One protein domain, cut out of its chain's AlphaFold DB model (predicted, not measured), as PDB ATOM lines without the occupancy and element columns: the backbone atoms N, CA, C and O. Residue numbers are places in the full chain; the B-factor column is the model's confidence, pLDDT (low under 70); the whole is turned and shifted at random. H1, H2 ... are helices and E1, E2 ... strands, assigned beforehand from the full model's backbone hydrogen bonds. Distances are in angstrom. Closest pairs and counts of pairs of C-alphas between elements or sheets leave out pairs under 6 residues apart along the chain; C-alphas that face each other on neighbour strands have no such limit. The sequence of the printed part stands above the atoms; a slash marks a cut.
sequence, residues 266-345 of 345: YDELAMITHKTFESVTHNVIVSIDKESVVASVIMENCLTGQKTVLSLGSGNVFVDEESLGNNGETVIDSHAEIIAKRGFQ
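What this domain is: This is residues 266 to 345 of the 345 residues of an uncharacterized protein of Mytilus galloprovincialis (UniProt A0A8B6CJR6). A long two-stranded hairpin, E1 and E2, runs through the middle, with helix H1 over one of its faces and the shorter helix H2 over the other. The hairpin's turn, residues 301 to 306, sticks out at one end of the long axis, and the loop of residues 315 to 335 reaches out at the other end and folds back to H2. The printed part has 80 residues with two named helices and two named strands, in the order H1, E1, E2, H2; the sheet, E1 - E2, is antiparallel, and the class is mixed, helices and strands. The whole is loose, with a radius of gyration of the C-alphas of 14.7 A, and elongated, spanning 49 by 27 by 21 A.

How they stand to each other: E1, residues 294 to 300, and E2, residues 307 to 314, are antiparallel neighbours and form a hairpin, with 161 degrees between their directions. N 295 and O 313 are 2.9 A apart, and N 310 and O 297 are 2.8 A apart, both within hydrogen-bond range. E2 bends by 62 degrees at residue 310. H2, residues 336 to 344, has 20 pairs of C-alphas within 8 A of E2, the closest being those of Gly 313 and Ala 340, 4.1 A apart. Between H2 and E1 the closest C-alphas are those of Ala 336 and Ala 295, at 5.2 A. H1, residues 266 to 281, comes closest to E1 at the C-alphas of Thr 273 and Ser 296, 5.8 A apart. Its closest C-alphas with E2 are those of Thr 273 and Val 309, at 7.1 A. H1 and H2 are apart. In H1 and H2 every O i to N i+4 pair is within hydrogen-bond range.

Where its parts are: E1 measures 19.3 A from first to last C-alpha, beginning at C-alpha 294 (214.616, 200.992, 158.966). E2 measures 19.9 A. H1 measures 22.3 A and begins at C-alpha 266 (207.015, 193.141, 168.322). H2 measures 12.5 A and ends at C-alpha 344 (226.029, 197.783, 167.715).

The domain as a whole: The C-alphas of Leu 303 and Glu 322 are the two farthest apart, at 49.8 A. The printed part has no cut and ends at residue 345, the chain's last. The links from H1 to E1, 12 residues, and from E2 to H2, 21 residues, are long; that from E1 to E2, 6 residues, is short. Residues 281 to 287, of which 281 belongs to H1, stand free, as do residues 301 to 306. The mean pLDDT of the printed part is 80.2; residues 266 to 267, 283 to 292 and 302 to 305 are under 70.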
ATOM      1  N   TYR A 266     206.471 192.666 169.598       67.75
ATOM      2  CA  TYR A 266     207.015 193.141 168.322       67.75
ATOM      3  C   TYR A 266     206.465 194.495 167.855       67.75
ATOM      4  O   TYR A 266     207.213 195.272 167.265       67.75
ATOM      5  N   ASP A 267     205.197 194.798 168.135       66.44
ATOM      6  CA  ASP A 267     204.577 196.067 167.734       66.44
ATOM      7  C   ASP A 267     205.131 197.222 168.577       66.44
ATOM      8  O   ASP A 267     205.418 198.305 168.068       66.44
ATOM      9  N   GLU A 268     205.349 196.970 169.872       71.50
ATOM     10  CA  GLU A 268     206.022 197.902 170.779       71.50
ATOM     11  C   GLU A 268     207.449 198.206 170.301       71.50
ATOM     12  O   GLU A 268     207.847 199.369 170.231       71.50
ATOM     13  N   LEU A 269     208.200 197.171 169.909       79.19
ATOM     14  CA  LEU A 269     209.550 197.324 169.369       79.19
ATOM     15  C   LEU A 269     209.547 198.146 168.075       79.19
ATOM     16  O   LEU A 269     210.316 199.096 167.976       79.19
ATOM     17  N   ALA A 270     208.649 197.849 167.131       79.88
ATOM     18  CA  ALA A 270     208.539 198.584 165.871       79.88
ATOM     19  C   ALA A 270     208.207 200.071 166.086       79.88
ATOM     20  O   ALA A 270     208.792 200.942 165.439       79.88
ATOM     21  N   MET A 271     207.316 200.383 167.031       76.06
ATOM     22  CA  MET A 271     207.009 201.771 167.390       76.06
ATOM     23  C   MET A 271     208.211 202.491 167.996       76.06
ATOM     24  O   MET A 271     208.481 203.635 167.631       76.06
ATOM     25  N   ILE A 272     208.937 201.839 168.909       83.62
ATOM     26  CA  ILE A 272     210.154 202.401 169.505       83.62
ATOM     27  C   ILE A 272     211.182 202.691 168.406       83.62
ATOM     28  O   ILE A 272     211.711 203.799 168.352       83.62
ATOM     29  N   THR A 273     211.399 201.751 167.482       86.50
ATOM     30  CA  THR A 273     212.270 201.931 166.314       86.50
ATOM     31  C   THR A 273     211.883 203.163 165.503       86.50
ATOM     32  O   THR A 273     212.733 204.012 165.240       86.50
ATOM     33  N   HIS A 274     210.607 203.283 165.125       83.69
ATOM     34  CA  HIS A 274     210.145 204.359 164.251       83.69
ATOM     35  C   HIS A 274     210.207 205.723 164.939       83.69
ATOM     36  O   HIS A 274     210.765 206.668 164.392       83.69
ATOM     37  N   LYS A 275     209.739 205.808 166.189       81.56
ATOM     38  CA  LYS A 275     209.782 207.039 166.986       81.56
ATOM     39  C   LYS A 275     211.215 207.523 167.202       81.56
ATOM     40  O   LYS A 275     211.487 208.719 167.109       81.56
ATOM     41  N   THR A 276     212.139 206.612 167.500       86.69
ATOM     42  CA  THR A 276     213.555 206.961 167.643       86.69
ATOM     43  C   THR A 276     214.150 207.391 166.306       86.69
ATOM     44  O   THR A 276     214.867 208.388 166.271       86.69
ATOM     45  N   PHE A 277     213.818 206.711 165.206       86.12
ATOM     46  CA  PHE A 277     214.262 207.101 163.869       86.12
ATOM     47  C   PHE A 277     213.792 208.503 163.487       86.12
ATOM     48  O   PHE A 277     214.615 209.341 163.124       86.12
ATOM     49  N   GLU A 278     212.504 208.799 163.644       81.56
ATOM     50  CA  GLU A 278     211.943 210.130 163.408       81.56
ATOM     51  C   GLU A 278     212.603 211.179 164.301       81.56
ATOM     52  O   GLU A 278     213.005 212.230 163.815       81.56
ATOM     53  N   SER A 279     212.792 210.891 165.593       81.38
ATOM     54  CA  SER A 279     213.436 211.822 166.526       81.38
ATOM     55  C   SER A 279     214.882 212.148 166.144       81.38
ATOM     56  O   SER A 279     215.324 213.272 166.370       81.38
ATOM     57  N   VAL A 280     215.630 211.177 165.614       82.56
ATOM     58  CA  VAL A 280     217.026 211.364 165.187       82.56
ATOM     59  C   VAL A 280     217.091 212.078 163.835       82.56
ATOM     60  O   VAL A 280     217.955 212.927 163.623       82.56
ATOM     61  N   THR A 281     216.162 211.773 162.931       75.88
ATOM     62  CA  THR A 281     216.128 212.330 161.570       75.88
ATOM     63  C   THR A 281     215.420 213.679 161.476       75.88
ATOM     64  O   THR A 281     215.630 214.392 160.500       75.88
ATOM     65  N   HIS A 282     214.672 214.093 162.507       71.94
ATOM     66  CA  HIS A 282     213.927 215.358 162.544       71.94
ATOM     67  C   HIS A 282     214.782 216.599 162.224       71.94
ATOM     68  O   HIS A 282     214.269 217.579 161.695       71.94
ATOM     69  N   ASN A 283     216.085 216.551 162.524       63.50
ATOM     70  CA  ASN A 283     217.027 217.656 162.307       63.50
ATOM     71  C   ASN A 283     217.997 217.427 161.133       63.50
ATOM     72  O   ASN A 283     218.887 218.248 160.901       63.50
ATOM     73  N   VAL A 284     217.867 216.319 160.401       63.09
ATOM     74  CA  VAL A 284     218.752 215.987 159.281       63.09
ATOM     75  C   VAL A 284     218.133 216.534 157.993       63.09
ATOM     76  O   VAL A 284     217.133 216.029 157.506       63.09
ATOM     77  N   ILE A 285     218.746 217.579 157.427       49.12
ATOM     78  CA  ILE A 285     218.299 218.299 156.210       49.12
ATOM     79  C   ILE A 285     218.543 217.478 154.918       49.12
ATOM     80  O   ILE A 285     218.376 217.963 153.802       49.12
ATOM     81  N   VAL A 286     218.943 216.212 155.037       52.31
ATOM     82  CA  VAL A 286     219.124 215.327 153.885       52.31
ATOM     83  C   VAL A 286     217.790 214.650 153.605       52.31
ATOM     84  O   VAL A 286     217.212 214.045 154.504       52.31
ATOM     85  N   SER A 287     217.309 214.757 152.364       52.47
ATOM     86  CA  SER A 287     216.169 213.998 151.847       52.47
ATOM     87  C   SER A 287     216.472 212.501 151.924       52.47
ATOM     88  O   SER A 287     216.916 211.901 150.953       52.47
ATOM     89  N   ILE A 288     216.293 211.901 153.099       55.59
ATOM     90  CA  ILE A 288     216.209 210.452 153.231       55.59
ATOM     91  C   ILE A 288     214.952 210.072 152.454       55.59
ATOM     92  O   ILE A 288     213.856 210.539 152.785       55.59
ATOM     93  N   ASP A 289     215.117 209.299 151.383       52.47
ATOM     94  CA  ASP A 289     213.982 208.814 150.611       52.47
ATOM     95  C   ASP A 289     213.008 208.118 151.559       52.47
ATOM     96  O   ASP A 289     213.376 207.227 152.327       52.47
ATOM     97  N   LYS A 290     211.738 208.531 151.511       53.44
ATOM     98  CA  LYS A 290     210.664 208.043 152.396       53.44
ATOM     99  C   LYS A 290     210.369 206.540 152.243       53.44
ATOM    100  O   LYS A 290     209.463 206.033 152.895       53.44
ATOM    101  N   GLU A 291     211.109 205.850 151.379       54.94
ATOM    102  CA  GLU A 291     211.024 204.419 151.081       54.94
ATOM    103  C   GLU A 291     212.174 203.609 151.710       54.94
ATOM    104  O   GLU A 291     212.255 202.396 151.520       54.94
ATOM    105  N   SER A 292     213.066 204.248 152.477       68.38
ATOM    106  CA  SER A 292     214.169 203.550 153.135       68.38
ATOM    107  C   SER A 292     213.658 202.581 154.205       68.38
ATOM    108  O   SER A 292     212.903 202.973 155.099       68.38
ATOM    109  N   VAL A 293     214.113 201.329 154.155       82.62
ATOM    110  CA  VAL A 293     213.888 200.348 155.227       82.62
ATOM    111  C   VAL A 293     214.628 200.811 156.484       82.62
ATOM    112  O   VAL A 293     215.741 201.323 156.381       82.62
ATOM    113  N   VAL A 294     214.026 200.635 157.664       89.69
ATOM    114  CA  VAL A 294     214.616 200.992 158.966       89.69
ATOM    115  C   VAL A 294     214.681 199.757 159.858       89.69
ATOM    116  O   VAL A 294     213.724 198.989 159.936       89.69
ATOM    117  N   ALA A 295     215.792 199.590 160.572       90.25
ATOM    118  CA  ALA A 295     215.985 198.537 161.559       90.25
ATOM    119  C   ALA A 295     216.661 199.090 162.817       90.25
ATOM    120  O   ALA A 295     217.438 200.043 162.755       90.25
ATOM    121  N   SER A 296     216.409 198.470 163.970       93.38
ATOM    122  CA  SER A 296     217.082 198.834 165.220       93.38
ATOM    123  C   SER A 296     217.377 197.640 166.112       93.38
ATOM    124  O   SER A 296     216.603 196.684 166.153       93.38
ATOM    125  N   VAL A 297     218.429 197.760 166.919       92.75
ATOM    126  CA  VAL A 297     218.728 196.857 168.033       92.75
ATOM    127  C   VAL A 297     218.200 197.486 169.319       92.75
ATOM    128  O   VAL A 297     218.570 198.612 169.652       92.75
ATOM    129  N   ILE A 298     217.335 196.770 170.039       92.19
ATOM    130  CA  ILE A 298     216.676 197.253 171.259       92.19
ATOM    131  C   ILE A 298     217.060 196.345 172.425       92.19
ATOM    132  O   ILE A 298     217.007 195.122 172.308       92.19
ATOM    133  N   MET A 299     217.430 196.948 173.551       89.75
ATOM    134  CA  MET A 299     217.691 196.256 174.811       89.75
ATOM    135  C   MET A 299     216.555 196.517 175.790       89.75
ATOM    136  O   MET A 299     216.150 197.662 175.976       89.75
ATOM    137  N   GLU A 300     216.073 195.460 176.437       86.00
ATOM    138  CA  GLU A 300     215.069 195.535 177.494       86.00
ATOM    139  C   GLU A 300     215.714 195.274 178.855       86.00
ATOM    140  O   GLU A 300     216.415 194.281 179.059       86.00
ATOM    141  N   ASN A 301     215.471 196.174 179.801       79.88
ATOM    142  CA  ASN A 301     215.848 195.978 181.188       79.88
ATOM    143  C   ASN A 301     214.872 194.988 181.837       79.88
ATOM    144  O   ASN A 301     213.693 195.290 182.003       79.88
ATOM    145  N   CYS A 302     215.365 193.823 182.252       60.50
ATOM    146  CA  CYS A 302     214.536 192.758 182.823       60.50
ATOM    147  C   CYS A 302     213.901 193.094 184.185       60.50
ATOM    148  O   CYS A 302     212.963 192.414 184.594       60.50
ATOM    149  N   LEU A 303     214.397 194.118 184.889       57.28
ATOM    150  CA  LEU A 303     213.884 194.543 186.194       57.28
ATOM    151  C   LEU A 303     212.831 195.647 186.073       57.28
ATOM    152  O   LEU A 303     211.897 195.689 186.867       57.28
ATOM    153  N   THR A 304     212.989 196.551 185.103       68.25
ATOM    154  CA  THR A 304     212.107 197.718 184.934       68.25
ATOM    155  C   THR A 304     211.188 197.619 183.718       68.25
ATOM    156  O   THR A 304     210.293 198.445 183.572       68.25
ATOM    157  N   GLY A 305     211.418 196.654 182.823       68.81
ATOM    158  CA  GLY A 305     210.754 196.556 181.520       68.81
ATOM    159  C   GLY A 305     211.123 197.690 180.555       68.81
ATOM    160  O   GLY A 305     210.536 197.806 179.482       68.81
ATOM    161  N   GLN A 306     212.071 198.559 180.924       79.00
ATOM    162  CA  GLN A 306     212.445 199.710 180.111       79.00
ATOM    163  C   GLN A 306     213.201 199.253 178.863       79.00
ATOM    164  O   GLN A 306     214.222 198.573 178.965       79.00
ATOM    165  N   LYS A 307     212.721 199.674 177.693       82.88
ATOM    166  CA  LYS A 307     213.329 199.381 176.396       82.88
ATOM    167  C   LYS A 307     214.115 200.586 175.885       82.88
ATOM    168  O   LYS A 307     213.593 201.699 175.851       82.88
ATOM    169  N   THR A 308     215.348 200.351 175.453       88.75
ATOM    170  CA  THR A 308     216.259 201.382 174.943       88.75
ATOM    171  C   THR A 308     216.806 200.959 173.587       88.75
ATOM    172  O   THR A 308     217.308 199.844 173.436       88.75
ATOM    173  N   VAL A 309     216.724 201.847 172.593       92.19
ATOM    174  CA  VAL A 309     217.354 201.640 171.281       92.19
ATOM    175  C   VAL A 309     218.860 201.826 171.424       92.19
ATOM    176  O   VAL A 309     219.310 202.885 171.853       92.19
ATOM    177  N   LEU A 310     219.629 200.800 171.072       92.19
ATOM    178  CA  LEU A 310     221.092 200.818 171.140       92.19
ATOM    179  C   LEU A 310     221.736 201.170 169.803       92.19
ATOM    180  O   LEU A 310     222.755 201.845 169.774       92.19
ATOM    181  N   SER A 311     221.146 200.701 168.707       94.75
ATOM    182  CA  SER A 311     221.648 200.945 167.358       94.75
ATOM    183  C   SER A 311     220.487 201.064 166.383       94.75
ATOM    184  O   SER A 311     219.447 200.426 166.567       94.75
ATOM    185  N   LEU A 312     220.675 201.879 165.351       91.94
ATOM    186  CA  LEU A 312     219.683 202.219 164.346       91.94
ATOM    187  C   LEU A 312     220.356 202.206 162.972       91.94
ATOM    188  O   LEU A 312     221.441 202.756 162.806       91.94
ATOM    189  N   GLY A 313     219.711 201.582 161.994       90.25
ATOM    190  CA  GLY A 313     220.171 201.524 160.613       90.25
ATOM    191  C   GLY A 313     219.035 201.837 159.651       90.25
ATOM    192  O   GLY A 313     217.877 201.518 159.922       90.25
ATOM    193  N   SER A 314     219.376 202.466 158.530       88.69
ATOM    194  CA  SER A 314     218.465 202.690 157.411       88.69
ATOM    195  C   SER A 314     219.182 202.403 156.096       88.69
ATOM    196  O   SER A 314     220.378 202.675 155.982       88.69
ATOM    197  N   GLY A 315     218.450 201.832 155.139       86.06
ATOM    198  CA  GLY A 315     218.923 201.575 153.781       86.06
ATOM    199  C   GLY A 315     218.424 200.254 153.191       86.06
ATOM    200  O   GLY A 315     217.926 199.372 153.891       86.06
ATOM    201  N   ASN A 316     218.517 200.148 151.869       85.06
ATOM    202  CA  ASN A 316     218.001 199.036 151.062       85.06
ATOM    203  C   ASN A 316     218.871 198.761 149.816       85.06
ATOM    204  O   ASN A 316     218.378 198.229 148.824       85.06
ATOM    205  N   VAL A 317     220.147 199.168 149.839       83.94
ATOM    206  CA  VAL A 317     221.036 199.175 148.662       83.94
ATOM    207  C   VAL A 317     222.386 198.518 148.981       83.94
ATOM    208  O   VAL A 317     222.836 198.510 150.128       83.94
ATOM    209  N   PHE A 318     223.037 197.974 147.951       85.75
ATOM    210  CA  PHE A 318     224.408 197.457 147.983       85.75
ATOM    211  C   PHE A 318     225.358 198.386 147.227       85.75
ATOM    212  O   PHE A 318     224.933 199.101 146.326       85.75
ATOM    213  N   VAL A 319     226.643 198.365 147.580       85.81
ATOM    214  CA  VAL A 319     227.648 199.108 146.813       85.81
ATOM    215  C   VAL A 319     227.824 198.503 145.417       85.81
ATOM    216  O   VAL A 319     227.887 197.281 145.272       85.81
ATOM    217  N   ASP A 320     227.949 199.361 144.408       83.25
ATOM    218  CA  ASP A 320     228.268 198.943 143.044       83.25
ATOM    219  C   ASP A 320     229.742 198.541 142.898       83.25
ATOM    220  O   ASP A 320     230.617 199.007 143.636       83.25
ATOM    221  N   GLU A 321     230.034 197.710 141.892       77.75
ATOM    222  CA  GLU A 321     231.381 197.177 141.646       77.75
ATOM    223  C   GLU A 321     232.439 198.273 141.428       77.75
ATOM    224  O   GLU A 321     233.584 198.124 141.853       77.75
ATOM    225  N   GLU A 322     232.055 199.404 140.831       80.06
ATOM    226  CA  GLU A 322     232.950 200.541 140.570       80.06
ATOM    227  C   GLU A 322     233.357 201.303 141.843       80.06
ATOM    228  O   GLU A 322     234.356 202.020 141.846       80.06
ATOM    229  N   SER A 323     232.601 201.142 142.934       78.12
ATOM    230  CA  SER A 323     232.809 201.840 144.211       78.12
ATOM    231  C   SER A 323     233.466 200.961 145.289       78.12
ATOM    232  O   SER A 323     233.602 201.378 146.444       78.12
ATOM    233  N   LEU A 324     233.907 199.748 144.932       81.06
ATOM    234  CA  LEU A 324     234.633 198.839 145.823       81.06
ATOM    235  C   LEU A 324     236.079 199.313 146.046       81.06
ATOM    236  O   LEU A 324     236.907 199.318 145.136       81.06
ATOM    237  N   GLY A 325     236.400 199.683 147.288       80.19
ATOM    238  CA  GLY A 325     237.755 200.032 147.717       80.19
ATOM    239  C   GLY A 325     238.517 198.849 148.327       80.19
ATOM    240  O   GLY A 325     237.956 198.043 149.065       80.19
ATOM    241  N   ASN A 326     239.834 198.783 148.099       84.94
ATOM    242  CA  ASN A 326     240.725 197.771 148.701       84.94
ATOM    243  C   ASN A 326     241.230 198.145 150.112       84.94
ATOM    244  O   ASN A 326     242.063 197.442 150.682       84.94
ATOM    245  N   ASN A 327     240.770 199.267 150.664       85.81
ATOM    246  CA  ASN A 327     241.223 199.837 151.937       85.81
ATOM    247  C   ASN A 327     240.280 199.543 153.118       85.81
ATOM    248  O   ASN A 327     240.586 199.920 154.244       85.81
ATOM    249  N   GLY A 328     239.150 198.868 152.878       82.19
ATOM    250  CA  GLY A 328     238.168 198.546 153.919       82.19
ATOM    251  C   GLY A 328     237.332 199.737 154.400       82.19
ATOM    252  O   GLY A 328     236.622 199.604 155.392       82.19
ATOM    253  N   GLU A 329     237.388 200.881 153.713       84.81
ATOM    254  CA  GLU A 329     236.609 202.079 154.067       84.81
ATOM    255  C   GLU A 329     235.183 202.047 153.491       84.81
ATOM    256  O   GLU A 329     234.299 202.764 153.960       84.81
ATOM    257  N   THR A 330     234.931 201.194 152.496       85.19
ATOM    258  CA  THR A 330     233.637 201.097 151.811       85.19
ATOM    259  C   THR A 330     232.673 200.153 152.534       85.19
ATOM    260  O   THR A 330     232.964 198.977 152.770       85.19
ATOM    261  N   VAL A 331     231.461 200.637 152.816       86.19
ATOM    262  CA  VAL A 331     230.352 199.800 153.292       86.19
ATOM    263  C   VAL A 331     229.735 199.054 152.110       86.19
ATOM    264  O   VAL A 331     229.051 199.643 151.284       86.19
ATOM    265  N   ILE A 332     229.990 197.746 152.037       87.38
ATOM    266  CA  ILE A 332     229.526 196.898 150.925       87.38
ATOM    267  C   ILE A 332     228.004 196.695 150.932       87.38
ATOM    268  O   ILE A 332     227.370 196.657 149.881       87.38
ATOM    269  N   ASP A 333     227.420 196.565 152.120       89.00
ATOM    270  CA  ASP A 333     226.006 196.261 152.311       89.00
ATOM    271  C   ASP A 333     225.380 197.319 153.215       89.00
ATOM    272  O   ASP A 333     225.758 197.437 154.388       89.00
ATOM    273  N   SER A 334     224.457 198.089 152.638       87.06
ATOM    274  CA  SER A 334     223.741 199.166 153.316       87.06
ATOM    275  C   SER A 334     222.299 198.791 153.661       87.06
ATOM    276  O   SER A 334     221.486 199.679 153.901       87.06
ATOM    277  N   HIS A 335     221.950 197.500 153.710       89.69
ATOM    278  CA  HIS A 335     220.654 197.069 154.237       89.69
ATOM    279  C   HIS A 335     220.505 197.474 155.704       89.69
ATOM    280  O   HIS A 335     221.437 197.345 156.506       89.69
ATOM    281  N   ALA A 336     219.317 197.956 156.063       90.12
ATOM    282  CA  ALA A 336     219.034 198.531 157.370       90.12
ATOM    283  C   ALA A 336     219.436 197.610 158.531       90.12
ATOM    284  O   ALA A 336     220.058 198.061 159.494       90.12
ATOM    285  N   GLU A 337     219.142 196.311 158.435       90.62
ATOM    286  CA  GLU A 337     219.487 195.311 159.444       90.62
ATOM    287  C   GLU A 337     221.000 195.096 159.586       90.62
ATOM    288  O   GLU A 337     221.493 194.841 160.689       90.62
ATOM    289  N   ILE A 338     221.754 195.246 158.496       90.75
ATOM    290  CA  ILE A 338     223.210 195.097 158.482       90.75
ATOM    291  C   ILE A 338     223.868 196.329 159.091       90.75
ATOM    292  O   ILE A 338     224.753 196.189 159.937       90.75
ATOM    293  N   ILE A 339     223.393 197.524 158.736       91.38
ATOM    294  CA  ILE A 339     223.856 198.781 159.330       91.38
ATOM    295  C   ILE A 339     223.550 198.816 160.829       91.38
ATOM    296  O   ILE A 339     224.450 199.074 161.628       91.38
ATOM    297  N   ALA A 340     222.323 198.468 161.232       92.31
ATOM    298  CA  ALA A 340     221.938 198.415 162.640       92.31
ATOM    299  C   ALA A 340     222.806 197.418 163.426       92.31
ATOM    300  O   ALA A 340     223.234 197.704 164.544       92.31
ATOM    301  N   LYS A 341     223.125 196.261 162.836       91.44
ATOM    302  CA  LYS A 341     224.018 195.280 163.458       91.44
ATOM    303  C   LYS A 341     225.452 195.800 163.588       91.44
ATOM    304  O   LYS A 341     226.045 195.617 164.643       91.44
ATOM    305  N   ARG A 342     226.006 196.438 162.552       89.81
ATOM    306  CA  ARG A 342     227.367 197.004 162.581       89.81
ATOM    307  C   ARG A 342     227.498 198.138 163.591       89.81
ATOM    308  O   ARG A 342     228.490 198.182 164.298       89.81
ATOM    309  N   GLY A 343     226.490 199.005 163.699       87.81
ATOM    310  CA  GLY A 343     226.481 200.100 164.676       87.81
ATOM    311  C   GLY A 343     226.390 199.644 166.137       87.81
ATOM    312  O   GLY A 343     226.625 200.441 167.036       87.81
ATOM    313  N   PHE A 344     226.046 198.375 166.379       88.88
ATOM    314  CA  PHE A 344     226.029 197.783 167.715       88.88
ATOM    315  C   PHE A 344     227.367 197.133 168.119       88.88
ATOM    316  O   PHE A 344     227.596 196.942 169.313       88.88
ATOM    317  N   GLN A 345     228.199 196.739 167.147       76.62
ATOM    318  CA  GLN A 345     229.466 196.025 167.377       76.62
ATOM    319  C   GLN A 345     230.558 196.939 167.929       76.62
ATOM    320  O   GLN A 345     231.327 196.437 168.779       76.62
TER     321      GLN A 345